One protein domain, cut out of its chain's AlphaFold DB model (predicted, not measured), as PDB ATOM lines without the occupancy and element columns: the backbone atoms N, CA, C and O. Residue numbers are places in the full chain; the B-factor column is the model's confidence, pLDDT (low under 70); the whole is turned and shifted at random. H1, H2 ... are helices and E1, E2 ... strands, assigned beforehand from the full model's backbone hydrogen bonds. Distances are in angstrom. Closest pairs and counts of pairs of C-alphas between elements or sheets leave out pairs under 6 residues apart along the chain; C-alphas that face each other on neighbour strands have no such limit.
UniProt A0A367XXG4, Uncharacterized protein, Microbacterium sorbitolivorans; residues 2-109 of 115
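This is residues 2 to 109 of the 115 residues of an uncharacterized protein of Microbacterium sorbitolivorans (UniProt A0A367XXG4). Look for a small hairpin of two strands, E1 and E2, at one end of a long up-and-down bundle of three helices, beside the end of H3. H1 lies alongside H2 and H3, and residues 78 to 83 stick out at the other end. The printed part has 108 residues, in the order H1, E1, E2, H2, H3, with an antiparallel sheet E1 - E2; the class is mostly helix. It is a loose rod, with a radius of gyration of the C-alphas of 16.6 A and spans of 57 by 24 by 17 A.

Start at the hairpin of E1, residues 29 to 32, and E2, residues 35 to 38: N 30 and O 37 are 2.9 A apart, within hydrogen-bond range. Go to H3, residues 82 to 108: its closest C-alpha to E1 is Leu 107, 4.2 A from that of Thr 30. E2 and H3 are only just apart, 8.2 A at the closest. H1, residues 2 to 26, touches H3 at a shallow tilt of 4 degrees, the same way; their closest C-alphas, Thr 14 and Ser 95, are 5.3 A apart. H2, residues 46 to 75, touches H1 at 18 degrees, a shallow tilt, opposite ways, closest at C-alphas 20 and 56, 3.9 A. H2 and H3 form a helical hairpin at a shallow tilt of 14 degrees; H2 touches with residues 67 to 75 alone, closest at C-alphas 74 and 88, 6.7 A. In H1, H2 and H3 every O i to N i+4 pair is within hydrogen-bond range.

Find C-alpha 2 at (214.151, 163.302, 233.377), where H1 begins its 35.9 A. H2 runs 43.5 A from C-alpha 46 at (224.667, 205.826, 228.776). H3 runs 37.4 A to C-alpha 108 at (210.845, 199.450, 243.992).

The C-alphas farthest apart, Pro 42 and Glu 78, are 57.9 A apart. The printed part has no cut and no long link. Look for pLDDT under 70 at residues 41 to 42, 44 and 77 to 80.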
ATOM      1  N   ARG A   2     214.922 162.103 233.797       70.94
ATOM      2  CA  ARG A   2     214.151 163.302 233.377       70.94
ATOM      3  C   ARG A   2     213.766 164.282 234.499       70.94
ATOM      4  O   ARG A   2     213.763 165.482 234.273       70.94
ATOM      5  N   VAL A   3     213.463 163.785 235.704       76.19
ATOM      6  CA  VAL A   3     213.155 164.641 236.872       76.19
ATOM      7  C   VAL A   3     214.380 165.433 237.307       76.19
ATOM      8  O   VAL A   3     214.294 166.641 237.461       76.19
ATOM      9  N   LEU A   4     215.525 164.758 237.435       80.88
ATOM     10  CA  LEU A   4     216.787 165.401 237.786       80.88
ATOM     11  C   LEU A   4     217.175 166.453 236.738       80.88
ATOM     12  O   LEU A   4     217.503 167.572 237.104       80.88
ATOM     13  N   GLY A   5     217.041 166.126 235.447       83.06
ATOM     14  CA  GLY A   5     217.283 167.080 234.361       83.06
ATOM     15  C   GLY A   5     216.363 168.301 234.421       83.06
ATOM     16  O   GLY A   5     216.830 169.419 234.254       83.06
ATOM     17  N   SER A   6     215.079 168.110 234.733       84.38
ATOM     18  CA  SER A   6     214.146 169.223 234.923       84.38
ATOM     19  C   SER A   6     214.493 170.080 236.140       84.38
ATOM     20  O   SER A   6     214.420 171.294 236.031       84.38
ATOM     21  N   ILE A   7     214.889 169.479 237.266       84.75
ATOM     22  CA  ILE A   7     215.293 170.222 238.469       84.75
ATOM     23  C   ILE A   7     216.549 171.049 238.186       84.75
ATOM     24  O   ILE A   7     216.577 172.235 238.495       84.75
ATOM     25  N   ILE A   8     217.562 170.444 237.559       88.94
ATOM     26  CA  ILE A   8     218.788 171.144 237.155       88.94
ATOM     27  C   ILE A   8     218.445 172.300 236.215       88.94
ATOM     28  O   ILE A   8     218.939 173.407 236.404       88.94
ATOM     29  N   LEU A   9     217.556 172.075 235.246       89.19
ATOM     30  CA  LEU A   9     217.133 173.117 234.318       89.19
ATOM     31  C   LEU A   9     216.410 174.267 235.035       89.19
ATOM     32  O   LEU A   9     216.680 175.422 234.727       89.19
ATOM     33  N   THR A  10     215.572 173.978 236.036       90.38
ATOM     34  CA  THR A  10     214.949 175.007 236.885       90.38
ATOM     35  C   THR A  10     215.987 175.790 237.694       90.38
ATOM     36  O   THR A  10     215.856 177.004 237.839       90.38
ATOM     37  N   ILE A  11     217.037 175.137 238.204       91.75
ATOM     38  CA  ILE A  11     218.133 175.815 238.917       91.75
ATOM     39  C   ILE A  11     218.875 176.760 237.967       91.75
ATOM     40  O   ILE A  11     219.018 177.941 238.277       91.75
ATOM     41  N   VAL A  12     219.285 176.270 236.794       94.56
ATOM     42  CA  VAL A  12     219.969 177.079 235.769       94.56
ATOM     43  C   VAL A  12     219.092 178.247 235.322       94.56
ATOM     44  O   VAL A  12     219.575 179.374 235.243       94.56
ATOM     45  N   ALA A  13     217.796 178.006 235.107       93.62
ATOM     46  CA  ALA A  13     216.836 179.059 234.812       93.62
ATOM     47  C   ALA A  13     216.843 180.113 235.926       93.62
ATOM     48  O   ALA A  13     216.985 181.296 235.644       93.62
ATOM     49  N   THR A  14     216.723 179.697 237.188       93.19
ATOM     50  CA  THR A  14     216.671 180.617 238.336       93.19
ATOM     51  C   THR A  14     217.926 181.479 238.418       93.19
ATOM     52  O   THR A  14     217.815 182.683 238.615       93.19
ATOM     53  N   LEU A  15     219.110 180.894 238.211       94.94
ATOM     54  CA  LEU A  15     220.368 181.641 238.181       94.94
ATOM     55  C   LEU A  15     220.395 182.669 237.043       94.94
ATOM     56  O   LEU A  15     220.780 183.810 237.276       94.94
ATOM     57  N   ALA A  16     219.931 182.303 235.845       94.38
ATOM     58  CA  ALA A  16     219.797 183.245 234.734       94.38
ATOM     59  C   ALA A  16     218.795 184.372 235.055       94.38
ATOM     60  O   ALA A  16     219.061 185.543 234.787       94.38
ATOM     61  N   GLY A  17     217.667 184.053 235.689       93.19
ATOM     62  CA  GLY A  17     216.671 185.048 236.090       93.19
ATOM     63  C   GLY A  17     217.234 186.035 237.111       93.19
ATOM     64  O   GLY A  17     217.113 187.244 236.927       93.19
ATOM     65  N   LEU A  18     217.921 185.532 238.139       95.19
ATOM     66  CA  LEU A  18     218.576 186.354 239.161       95.19
ATOM     67  C   LEU A  18     219.718 187.201 238.587       95.19
ATOM     68  O   LEU A  18     219.853 188.363 238.963       95.19
ATOM     69  N   PHE A  19     220.497 186.660 237.647       95.19
ATOM     70  CA  PHE A  19     221.491 187.438 236.907       95.19
ATOM     71  C   PHE A  19     220.830 188.584 236.133       95.19
ATOM     72  O   PHE A  19     221.301 189.716 236.188       95.19
ATOM     73  N   GLY A  20     219.694 188.322 235.481       92.44
ATOM     74  CA  GLY A  20     218.929 189.353 234.785       92.44
ATOM     75  C   GLY A  20     218.473 190.473 235.718       92.44
ATOM     76  O   GLY A  20     218.716 191.644 235.440       92.44
ATOM     77  N   VAL A  21     217.887 190.111 236.863       93.31
ATOM     78  CA  VAL A  21     217.486 191.060 237.917       93.31
ATOM     79  C   VAL A  21     218.674 191.896 238.398       93.31
ATOM     80  O   VAL A  21     218.551 193.112 238.522       93.31
ATOM     81  N   MET A  22     219.828 191.267 238.635       92.62
ATOM     82  CA  MET A  22     221.048 191.962 239.048       92.62
ATOM     83  C   MET A  22     221.489 192.994 238.006       92.62
ATOM     84  O   MET A  22     221.757 194.135 238.367       92.62
ATOM     85  N   MET A  23     221.519 192.630 236.720       92.50
ATOM     86  CA  MET A  23     221.922 193.542 235.644       92.50
ATOM     87  C   MET A  23     220.970 194.734 235.501       92.50
ATOM     88  O   MET A  23     221.428 195.861 235.315       92.50
ATOM     89  N   LEU A  24     219.660 194.517 235.668       90.00
ATOM     90  CA  LEU A  24     218.684 195.609 235.701       90.00
ATOM     91  C   LEU A  24     218.919 196.545 236.894       90.00
ATOM     92  O   LEU A  24     218.912 197.763 236.722       90.00
ATOM     93  N   GLY A  25     219.200 195.993 238.078       86.69
ATOM     94  CA  GLY A  25     219.526 196.792 239.259       86.69
ATOM     95  C   GLY A  25     220.801 197.618 239.085       86.69
ATOM     96  O   GLY A  25     220.805 198.806 239.393       86.69
ATOM     97  N   LEU A  26     221.857 197.022 238.524       86.56
ATOM     98  CA  LEU A  26     223.117 197.716 238.240       86.56
ATOM     99  C   LEU A  26     222.967 198.801 237.168       86.56
ATOM    100  O   LEU A  26     223.660 199.809 237.227       86.56
ATOM    101  N   SER A  27     222.038 198.632 236.224       85.31
ATOM    102  CA  SER A  27     221.729 199.665 235.227       85.31
ATOM    103  C   SER A  27     220.952 200.862 235.789       85.31
ATOM    104  O   SER A  27     220.702 201.820 235.062       85.31
ATOM    105  N   GLY A  28     220.546 200.809 237.064       81.31
ATOM    106  CA  GLY A  28     219.747 201.853 237.701       81.31
ATOM    107  C   GLY A  28     218.280 201.847 237.279       81.31
ATOM    108  O   GLY A  28     217.605 202.862 237.449       81.31
ATOM    109  N   LEU A  29     217.776 200.744 236.714       83.94
ATOM    110  CA  LEU A  29     216.385 200.653 236.283       83.94
ATOM    111  C   LEU A  29     215.456 200.578 237.499       83.94
ATOM    112  O   LEU A  29     215.537 199.649 238.302       83.94
ATOM    113  N   THR A  30     214.533 201.527 237.592       84.62
ATOM    114  CA  THR A  30     213.548 201.625 238.671       84.62
ATOM    115  C   THR A  30     212.163 201.977 238.130       84.62
ATOM    116  O   THR A  30     212.015 202.453 237.003       84.62
ATOM    117  N   LEU A  31     211.121 201.733 238.921       81.69
ATOM    118  CA  LEU A  31     209.770 202.204 238.656       81.69
ATOM    119  C   LEU A  31     209.564 203.543 239.373       81.69
ATOM    120  O   LEU A  31     209.678 203.634 240.595       81.69
ATOM    121  N   ALA A  32     209.206 204.582 238.625       77.00
ATOM    122  CA  ALA A  32     208.880 205.882 239.192       77.00
ATOM    123  C   ALA A  32     207.613 206.436 238.532       77.00
ATOM    124  O   ALA A  32     207.551 206.679 237.326       77.00
ATOM    125  N   GLY A  33     206.567 206.623 239.342       71.62
ATOM    126  CA  GLY A  33     205.247 207.021 238.853       71.62
ATOM    127  C   GLY A  33     204.628 205.964 237.917       71.62
ATOM    128  O   GLY A  33     204.721 204.774 238.213       71.62
ATOM    129  N   PRO A  34     203.977 206.356 236.802       72.94
ATOM    130  CA  PRO A  34     203.336 205.419 235.873       72.94
ATOM    131  C   PRO A  34     204.314 204.694 234.925       72.94
ATOM    132  O   PRO A  34     203.855 203.977 234.036       72.94
ATOM    133  N   GLY A  35     205.634 204.884 235.060       77.88
ATOM    134  CA  GLY A  35     206.619 204.388 234.095       77.88
ATOM    135  C   GLY A  35     207.940 203.911 234.700       77.88
ATOM    136  O   GLY A  35     208.173 203.984 235.906       77.88
ATOM    137  N   LEU A  36     208.805 203.397 233.821       80.06
ATOM    138  CA  LEU A  36     210.186 203.035 234.140       80.06
ATOM    139  C   LEU A  36     211.084 204.272 234.030       80.06
ATOM    140  O   LEU A  36     210.966 205.041 233.076       80.06
ATOM    141  N   MET A  37     211.992 204.433 234.987       81.44
ATOM    142  CA  MET A  37     213.037 205.454 234.988       81.44
ATOM    143  C   MET A  37     214.412 204.811 235.175       81.44
ATOM    144  O   MET A  37     214.534 203.709 235.707       81.44
ATOM    145  N   ILE A  38     215.446 205.516 234.726       77.44
ATOM    146  CA  ILE A  38     216.848 205.135 234.893       77.44
ATOM    147  C   ILE A  38     217.462 206.136 235.873       77.44
ATOM    148  O   ILE A  38     217.339 207.343 235.673       77.44
ATOM    149  N   ILE A  39     218.075 205.647 236.947       77.44
ATOM    150  CA  ILE A  39     218.789 206.487 237.912       77.44
ATOM    151  C   ILE A  39     220.105 206.948 237.284       77.44
ATOM    152  O   ILE A  39     220.915 206.122 236.864       77.44
ATOM    153  N   ASP A  40     220.328 208.264 237.269       70.94
ATOM    154  CA  ASP A  40     221.592 208.844 236.833       70.94
ATOM    155  C   ASP A  40     222.691 208.654 237.879       70.94
ATOM    156  O   ASP A  40     222.710 209.310 238.921       70.94
ATOM    157  N   TYR A  41     223.625 207.750 237.585       68.56
ATOM    158  CA  TYR A  41     224.878 207.619 238.317       68.56
ATOM    159  C   TYR A  41     225.969 208.438 237.618       68.56
ATOM    160  O   TYR A  41     226.209 208.207 236.428       68.56
ATOM    161  N   PRO A  42     226.654 209.345 238.340       66.44
ATOM    162  CA  PRO A  42     227.606 210.298 237.764       66.44
ATOM    163  C   PRO A  42     228.809 209.645 237.066       66.44
ATOM    164  O   PRO A  42     229.416 210.280 236.215       66.44
ATOM    165  N   ASP A  43     229.112 208.383 237.389       71.56
ATOM    166  CA  ASP A  43     230.273 207.648 236.869       71.56
ATOM    167  C   ASP A  43     229.926 206.612 235.779       71.56
ATOM    168  O   ASP A  43     230.804 205.863 235.363       71.56
ATOM    169  N   SER A  44     228.664 206.517 235.337       66.31
ATOM    170  CA  SER A  44     228.260 205.531 234.313       66.31
ATOM    171  C   SER A  44     227.815 206.197 233.018       66.31
ATOM    172  O   SER A  44     226.895 207.020 233.024       66.31
ATOM    173  N   ASP A  45     228.431 205.774 231.915       81.94
ATOM    174  CA  ASP A  45     228.073 206.200 230.566       81.94
ATOM    175  C   ASP A  45     226.745 205.560 230.118       81.94
ATOM    176  O   ASP A  45     226.451 204.397 230.419       81.94
ATOM    177  N   ASP A  46     225.960 206.287 229.315       83.69
ATOM    178  CA  ASP A  46     224.667 205.826 228.776       83.69
ATOM    179  C   ASP A  46     224.763 204.461 228.072       83.69
ATOM    180  O   ASP A  46     223.838 203.643 228.106       83.69
ATOM    181  N   PHE A  47     225.916 204.185 227.456       83.06
ATOM    182  CA  PHE A  47     226.191 202.929 226.772       83.06
ATOM    183  C   PHE A  47     226.298 201.733 227.732       83.06
ATOM    184  O   PHE A  47     225.744 200.667 227.449       83.06
ATOM    185  N   GLU A  48     226.950 201.897 228.887       84.75
ATOM    186  CA  GLU A  48     227.084 200.832 229.891       84.75
ATOM    187  C   GLU A  48     225.724 200.464 230.490       84.75
ATOM    188  O   GLU A  48     225.397 199.284 230.656       84.75
ATOM    189  N   ARG A  49     224.881 201.472 230.734       85.06
ATOM    190  CA  ARG A  49     223.517 201.263 231.229       85.06
ATOM    191  C   ARG A  49     222.652 200.541 230.212       85.06
ATOM    192  O   ARG A  49     221.963 199.587 230.570       85.06
ATOM    193  N   MET A  50     222.716 200.946 228.943       89.56
ATOM    194  CA  MET A  50     222.005 200.265 227.862       89.56
ATOM    195  C   MET A  50     222.407 198.787 227.781       89.56
ATOM    196  O   MET A  50     221.538 197.920 227.671       89.56
ATOM    197  N   ILE A  51     223.703 198.484 227.894       90.00
ATOM    198  CA  ILE A  51     224.201 197.106 227.944       90.00
ATOM    199  C   ILE A  51     223.610 196.356 229.146       90.00
ATOM    200  O   ILE A  51     223.125 195.235 228.980       90.00
ATOM    201  N   GLY A  52     223.606 196.969 230.333       89.38
ATOM    202  CA  GLY A  52     223.007 196.396 231.539       89.38
ATOM    203  C   GLY A  52     221.523 196.061 231.366       89.38
ATOM    204  O   GLY A  52     221.102 194.944 231.673       89.38
ATOM    205  N   ILE A  53     220.747 196.979 230.781       90.00
ATOM    206  CA  ILE A  53     219.317 196.788 230.503       90.00
ATOM    207  C   ILE A  53     219.103 195.645 229.508       90.00
ATOM    208  O   ILE A  53     218.310 194.738 229.769       90.00
ATOM    209  N   VAL A  54     219.819 195.650 228.381       93.62
ATOM    210  CA  VAL A  54     219.684 194.614 227.346       93.62
ATOM    211  C   VAL A  54     220.067 193.245 227.901       93.62
ATOM    212  O   VAL A  54     219.313 192.287 227.724       93.62
ATOM    213  N   MET A  55     221.187 193.140 228.622       94.00
ATOM    214  CA  MET A  55     221.592 191.888 229.267       94.00
ATOM    215  C   MET A  55     220.560 191.424 230.297       94.00
ATOM    216  O   MET A  55     220.220 190.239 230.329       94.00
ATOM    217  N   GLY A  56     220.012 192.347 231.089       92.94
ATOM    218  CA  GLY A  56     218.946 192.069 232.043       92.94
ATOM    219  C   GLY A  56     217.699 191.479 231.384       92.94
ATOM    220  O   GLY A  56     217.228 190.407 231.776       92.94
ATOM    221  N   LEU A  57     217.204 192.131 230.330       94.50
ATOM    222  CA  LEU A  57     216.025 191.702 229.573       94.50
ATOM    223  C   LEU A  57     216.238 190.361 228.862       94.50
ATOM    224  O   LEU A  57     215.385 189.477 228.954       94.50
ATOM    225  N   VAL A  58     217.378 190.180 228.189       96.19
ATOM    226  CA  VAL A  58     217.718 188.922 227.505       96.19
ATOM    227  C   VAL A  58     217.816 187.777 228.510       96.19
ATOM    228  O   VAL A  58     217.305 186.687 228.250       96.19
ATOM    229  N   SER A  59     218.409 188.017 229.679       94.31
ATOM    230  CA  SER A  59     218.530 186.994 230.714       94.31
ATOM    231  C   SER A  59     217.179 186.626 231.338       94.31
ATOM    232  O   SER A  59     216.919 185.445 231.571       94.31
ATOM    233  N   LEU A  60     216.276 187.593 231.541       93.56
ATOM    234  CA  LEU A  60     214.899 187.324 231.984       93.56
ATOM    235  C   LEU A  60     214.095 186.543 230.935       93.56
ATOM    236  O   LEU A  60     213.384 185.596 231.279       93.56
ATOM    237  N   ALA A  61     214.233 186.890 229.654       95.38
ATOM    238  CA  ALA A  61     213.624 186.126 228.569       95.38
ATOM    239  C   ALA A  61     214.172 184.688 228.530       95.38
ATOM    240  O   ALA A  61     213.404 183.728 228.433       95.38
ATOM    241  N   GLY A  62     215.488 184.528 228.686       94.69
ATOM    242  CA  GLY A  62     216.151 183.230 228.794       94.69
ATOM    243  C   GLY A  62     215.654 182.412 229.987       94.69
ATOM    244  O   GLY A  62     215.333 181.235 229.826       94.69
ATOM    245  N   TRP A  63     215.512 183.031 231.161       96.50
ATOM    246  CA  TRP A  63     214.911 182.404 232.341       96.50
ATOM    247  C   TRP A  63     213.518 181.858 232.043       96.50
ATOM    248  O   TRP A  63     213.262 180.684 232.318       96.50
ATOM    249  N   LEU A  64     212.642 182.664 231.437       93.44
ATOM    250  CA  LEU A  64     211.281 182.245 231.109       93.44
ATOM    251  C   LEU A  64     211.280 181.040 230.157       93.44
ATOM    252  O   LEU A  64     210.584 180.054 230.403       93.44
ATOM    253  N   VAL A  65     212.099 181.080 229.104       95.62
ATOM    254  CA  VAL A  65     212.227 179.977 228.139       95.62
ATOM    255  C   VAL A  65     212.742 178.704 228.816       95.62
ATOM    256  O   VAL A  65     212.179 177.626 228.608       95.62
ATOM    257  N   LEU A  66     213.775 178.805 229.656       91.44
ATOM    258  CA  LEU A  66     214.341 177.661 230.373       91.44
ATOM    259  C   LEU A  66     213.359 177.082 231.397       91.44
ATOM    260  O   LEU A  66     213.261 175.861 231.524       91.44
ATOM    261  N   LEU A  67     212.596 177.932 232.086       89.69
ATOM    262  CA  LEU A  67     211.568 177.514 233.037       89.69
ATOM    263  C   LEU A  67     210.435 176.754 232.329       89.69
ATOM    264  O   LEU A  67     210.011 175.692 232.793       89.69
ATOM    265  N   LEU A  68     209.993 177.243 231.166       90.25
ATOM    266  CA  LEU A  68     209.010 176.559 230.322       90.25
ATOM    267  C   LEU A  68     209.553 175.231 229.780       90.25
ATOM    268  O   LEU A  68     208.850 174.218 229.803       90.25
ATOM    269  N   ALA A  69     210.816 175.197 229.351       88.69
ATOM    270  CA  ALA A  69     211.476 173.970 228.923       88.69
ATOM    271  C   ALA A  69     211.584 172.953 230.073       88.69
ATOM    272  O   ALA A  69     211.318 171.765 229.867       88.69
ATOM    273  N   ALA A  70     211.890 173.401 231.295       86.06
ATOM    274  CA  ALA A  70     211.903 172.564 232.493       86.06
ATOM    275  C   ALA A  70     210.520 171.979 232.780       86.06
ATOM    276  O   ALA A  70     210.400 170.765 232.956       86.06
ATOM    277  N   ALA A  71     209.469 172.798 232.728       84.69
ATOM    278  CA  ALA A  71     208.097 172.327 232.880       84.69
ATOM    279  C   ALA A  71     207.729 171.293 231.801       84.69
ATOM    280  O   ALA A  71     207.212 170.220 232.120       84.69
ATOM    281  N   PHE A  72     208.063 171.555 230.535       84.75
ATOM    282  CA  PHE A  72     207.775 170.645 229.428       84.75
ATOM    283  C   PHE A  72     208.505 169.300 229.573       84.75
ATOM    284  O   PHE A  72     207.879 168.239 229.508       84.75
ATOM    285  N   VAL A  73     209.817 169.319 229.835       83.88
ATOM    286  CA  VAL A  73     210.634 168.111 230.055       83.88
ATOM    287  C   VAL A  73     210.171 167.349 231.302       83.88
ATOM    288  O   VAL A  73     210.108 166.113 231.300       83.88
ATOM    289  N   GLY A  74     209.811 168.074 232.361       75.75
ATOM    290  CA  GLY A  74     209.323 167.530 233.621       75.75
ATOM    291  C   GLY A  74     207.970 166.828 233.494       75.75
ATOM    292  O   GLY A  74     207.788 165.761 234.090       75.75
ATOM    293  N   LEU A  75     207.054 167.372 232.689       76.06
ATOM    294  CA  LEU A  75     205.698 166.849 232.492       76.06
ATOM    295  C   LEU A  75     205.608 165.753 231.415       76.06
ATOM    296  O   LEU A  75     204.646 164.985 231.414       76.06
ATOM    297  N   ARG A  76     206.613 165.606 230.542       71.88
ATOM    298  CA  ARG A  76     206.633 164.572 229.491       71.88
ATOM    299  C   ARG A  76     206.836 163.160 230.080       71.88
ATOM    300  O   ARG A  76     207.954 162.759 230.433       71.88
ATOM    301  N   GLY A  77     205.754 162.382 230.176       60.81
ATOM    302  CA  GLY A  77     205.767 160.941 230.475       60.81
ATOM    303  C   GLY A  77     204.417 160.381 230.951       60.81
ATOM    304  O   GLY A  77     203.715 161.032 231.716       60.81
ATOM    305  N   GLU A  78     204.095 159.148 230.548       59.62
ATOM    306  CA  GLU A  78     202.788 158.479 230.736       59.62
ATOM    307  C   GLU A  78     202.413 158.156 232.198       59.62
ATOM    308  O   GLU A  78     201.260 157.863 232.495       59.62
ATOM    309  N   ARG A  79     203.357 158.248 233.148       56.69
ATOM    310  CA  ARG A  79     203.112 158.051 234.592       56.69
ATOM    311  C   ARG A  79     203.770 159.153 235.422       56.69
ATOM    312  O   ARG A  79     204.833 158.958 236.014       56.69
ATOM    313  N   SER A  80     203.175 160.343 235.475       60.19
ATOM    314  CA  SER A  80     203.567 161.336 236.485       60.19
ATOM    315  C   SER A  80     202.844 161.033 237.801       60.19
ATOM    316  O   SER A  80     201.641 161.261 237.910       60.19
ATOM    317  N   THR A  81     203.555 160.532 238.808       70.38
ATOM    318  CA  THR A  81     203.021 160.443 240.175       70.38
ATOM    319  C   THR A  81     202.726 161.847 240.721       70.38
ATOM    320  O   THR A  81     203.381 162.820 240.329       70.38
ATOM    321  N   ARG A  82     201.749 161.985 241.634       73.94
ATOM    322  CA  ARG A  82     201.403 163.285 242.258       73.94
ATOM    323  C   ARG A  82     202.626 163.965 242.886       73.94
ATOM    324  O   ARG A  82     202.808 165.161 242.699       73.94
ATOM    325  N   ALA A  83     203.506 163.186 243.521       75.88
ATOM    326  CA  ALA A  83     204.758 163.668 244.108       75.88
ATOM    327  C   ALA A  83     205.707 164.303 243.073       75.88
ATOM    328  O   ALA A  83     206.302 165.345 243.332       75.88
ATOM    329  N   ARG A  84     205.805 163.726 241.866       73.62
ATOM    330  CA  ARG A  84     206.633 164.275 240.782       73.62
ATOM    331  C   ARG A  84     206.086 165.609 240.279       73.62
ATOM    332  O   ARG A  84     206.858 166.535 240.071       73.62
ATOM    333  N   ARG A  85     204.765 165.718 240.093       78.00
ATOM    334  CA  ARG A  85     204.134 166.993 239.714       78.00
ATOM    335  C   ARG A  85     204.325 168.045 240.801       78.00
ATOM    336  O   ARG A  85     204.680 169.165 240.469       78.00
ATOM    337  N   ALA A  86     204.144 167.671 242.068       81.56
ATOM    338  CA  ALA A  86     204.356 168.575 243.191       81.56
ATOM    339  C   ALA A  86     205.786 169.138 243.193       81.56
ATOM    340  O   ALA A  86     205.931 170.349 243.198       81.56
ATOM    341  N   ALA A  87     206.821 168.298 243.069       82.56
ATOM    342  CA  ALA A  87     208.219 168.749 243.039       82.56
ATOM    343  C   ALA A  87     208.547 169.701 241.866       82.56
ATOM    344  O   ALA A  87     209.337 170.637 241.999       82.56
ATOM    345  N   LEU A  88     207.941 169.473 240.697       83.69
ATOM    346  CA  LEU A  88     208.112 170.343 239.530       83.69
ATOM    347  C   LEU A  88     207.442 171.700 239.743       83.69
ATOM    348  O   LEU A  88     208.055 172.734 239.500       83.69
ATOM    349  N   TRP A  89     206.204 171.703 240.238       85.94
ATOM    350  CA  TRP A  89     205.471 172.939 240.499       85.94
ATOM    351  C   TRP A  89     206.046 173.725 241.672       85.94
ATOM    352  O   TRP A  89     206.090 174.947 241.600       85.94
ATOM    353  N   THR A  90     206.538 173.061 242.721       87.44
ATOM    354  CA  THR A  90     207.192 173.750 243.840       87.44
ATOM    355  C   THR A  90     208.506 174.384 243.407       87.44
ATOM    356  O   THR A  90     208.745 175.537 243.741       87.44
ATOM    357  N   SER A  91     209.336 173.685 242.626       88.12
ATOM    358  CA  SER A  91     210.593 174.259 242.119       88.12
ATOM    359  C   SER A  91     210.356 175.400 241.126       88.12
ATOM    360  O   SER A  91     211.006 176.439 241.230       88.12
ATOM    361  N   ALA A  92     209.398 175.257 240.205       88.56
ATOM    362  CA  ALA A  92     209.041 176.322 239.272       88.56
ATOM    363  C   ALA A  92     208.409 177.530 239.984       88.56
ATOM    364  O   ALA A  92     208.746 178.677 239.687       88.56
ATOM    365  N   GLY A  93     207.536 177.271 240.959       90.00
ATOM    366  CA  GLY A  93     206.945 178.296 241.812       90.00
ATOM    367  C   GLY A  93     208.010 179.051 242.601       90.00
ATOM    368  O   GLY A  93     208.020 180.274 242.579       90.00
ATOM    369  N   LEU A  94     208.964 178.340 243.209       93.19
ATOM    370  CA  LEU A  94     210.080 178.951 243.931       93.19
ATOM    371  C   LEU A  94     210.944 179.826 243.012       93.19
ATOM    372  O   LEU A  94     211.250 180.958 243.374       93.19
ATOM    373  N   SER A  95     211.287 179.339 241.814       92.88
ATOM    374  CA  SER A  95     212.016 180.121 240.803       92.88
ATOM    375  C   SER A  95     211.285 181.422 240.464       92.88
ATOM    376  O   SER A  95     211.872 182.501 240.491       92.88
ATOM    377  N   THR A  96     209.976 181.322 240.224       92.75
ATOM    378  CA  THR A  96     209.113 182.462 239.900       92.75
ATOM    379  C   THR A  96     209.055 183.467 241.040       92.75
ATOM    380  O   THR A  96     209.245 184.657 240.812       92.75
ATOM    381  N   VAL A  97     208.851 182.999 242.272       96.44
ATOM    382  CA  VAL A  97     208.817 183.862 243.457       96.44
ATOM    383  C   VAL A  97     210.147 184.587 243.635       96.44
ATOM    384  O   VAL A  97     210.139 185.794 243.830       96.44
ATOM    385  N   LEU A  98     211.281 183.891 243.524       94.62
ATOM    386  CA  LEU A  98     212.603 184.498 243.701       94.62
ATOM    387  C   LEU A  98     212.891 185.577 242.651       94.62
ATOM    388  O   LEU A  98     213.292 186.684 243.005       94.62
ATOM    389  N   VAL A  99     212.665 185.270 241.371       93.94
ATOM    390  CA  VAL A  99     212.947 186.209 240.276       93.94
ATOM    391  C   VAL A  99     211.999 187.405 240.328       93.94
ATOM    392  O   VAL A  99     212.458 188.539 240.230       93.94
ATOM    393  N   LEU A 100     210.698 187.187 240.542       94.12
ATOM    394  CA  LEU A 100     209.731 188.283 240.612       94.12
ATOM    395  C   LEU A 100     209.895 189.129 241.874       94.12
ATOM    396  O   LEU A 100     209.764 190.346 241.789       94.12
ATOM    397  N   ALA A 101     210.206 188.531 243.026       92.50
ATOM    398  CA  ALA A 101     210.490 189.292 244.240       92.50
ATOM    399  C   ALA A 101     211.752 190.144 244.069       92.50
ATOM    400  O   ALA A 101     211.732 191.323 244.410       92.50
ATOM    401  N   GLY A 102     212.816 189.586 243.479       90.62
ATOM    402  CA  GLY A 102     214.030 190.335 243.162       90.62
ATOM    403  C   GLY A 102     213.772 191.467 242.167       90.62
ATOM    404  O   GLY A 102     214.203 192.593 242.392       90.62
ATOM    405  N   LEU A 103     213.012 191.195 241.103       91.00
ATOM    406  CA  LEU A 103     212.622 192.209 240.127       91.00
ATOM    407  C   LEU A 103     211.779 193.311 240.774       91.00
ATOM    408  O   LEU A 103     212.034 194.486 240.547       91.00
ATOM    409  N   THR A 104     210.810 192.945 241.614       89.81
ATOM    410  CA  THR A 104     209.977 193.906 242.352       89.81
ATOM    411  C   THR A 104     210.836 194.752 243.277       89.81
ATOM    412  O   THR A 104     210.665 195.963 243.314       89.81
ATOM    413  N   PHE A 105     211.784 194.135 243.985       88.81
ATOM    414  CA  PHE A 105     212.722 194.843 244.847       88.81
ATOM    415  C   PHE A 105     213.523 195.879 244.053       88.81
ATOM    416  O   PHE A 105     213.474 197.054 244.405       88.81
ATOM    417  N   VAL A 106     214.160 195.473 242.948       87.44
ATOM    418  CA  VAL A 106     214.907 196.369 242.046       87.44
ATOM    419  C   VAL A 106     214.023 197.497 241.513       87.44
ATOM    420  O   VAL A 106     214.376 198.665 241.604       87.44
ATOM    421  N   LEU A 107     212.827 197.182 241.024       86.69
ATOM    422  CA  LEU A 107     211.918 198.198 240.499       86.69
ATOM    423  C   LEU A 107     211.351 199.111 241.598       86.69
ATOM    424  O   LEU A 107     210.960 200.234 241.310       86.69
ATOM    425  N   SER A 108     211.315 198.659 242.851       85.50
ATOM    426  CA  SER A 108     210.845 199.450 243.992       85.50
ATOM    427  C   SER A 108     211.924 200.323 244.629       85.50
ATOM    428  O   SER A 108     211.600 201.129 245.504       85.50
ATOM    429  N   THR A 109     213.199 200.187 244.233       74.50
ATOM    430  CA  THR A 109     214.246 201.082 244.733       74.50
ATOM    431  C   THR A 109     214.013 202.476 244.163       74.50
ATOM    432  O   THR A 109     214.431 202.775 243.048       74.50
TER     433      THR A 109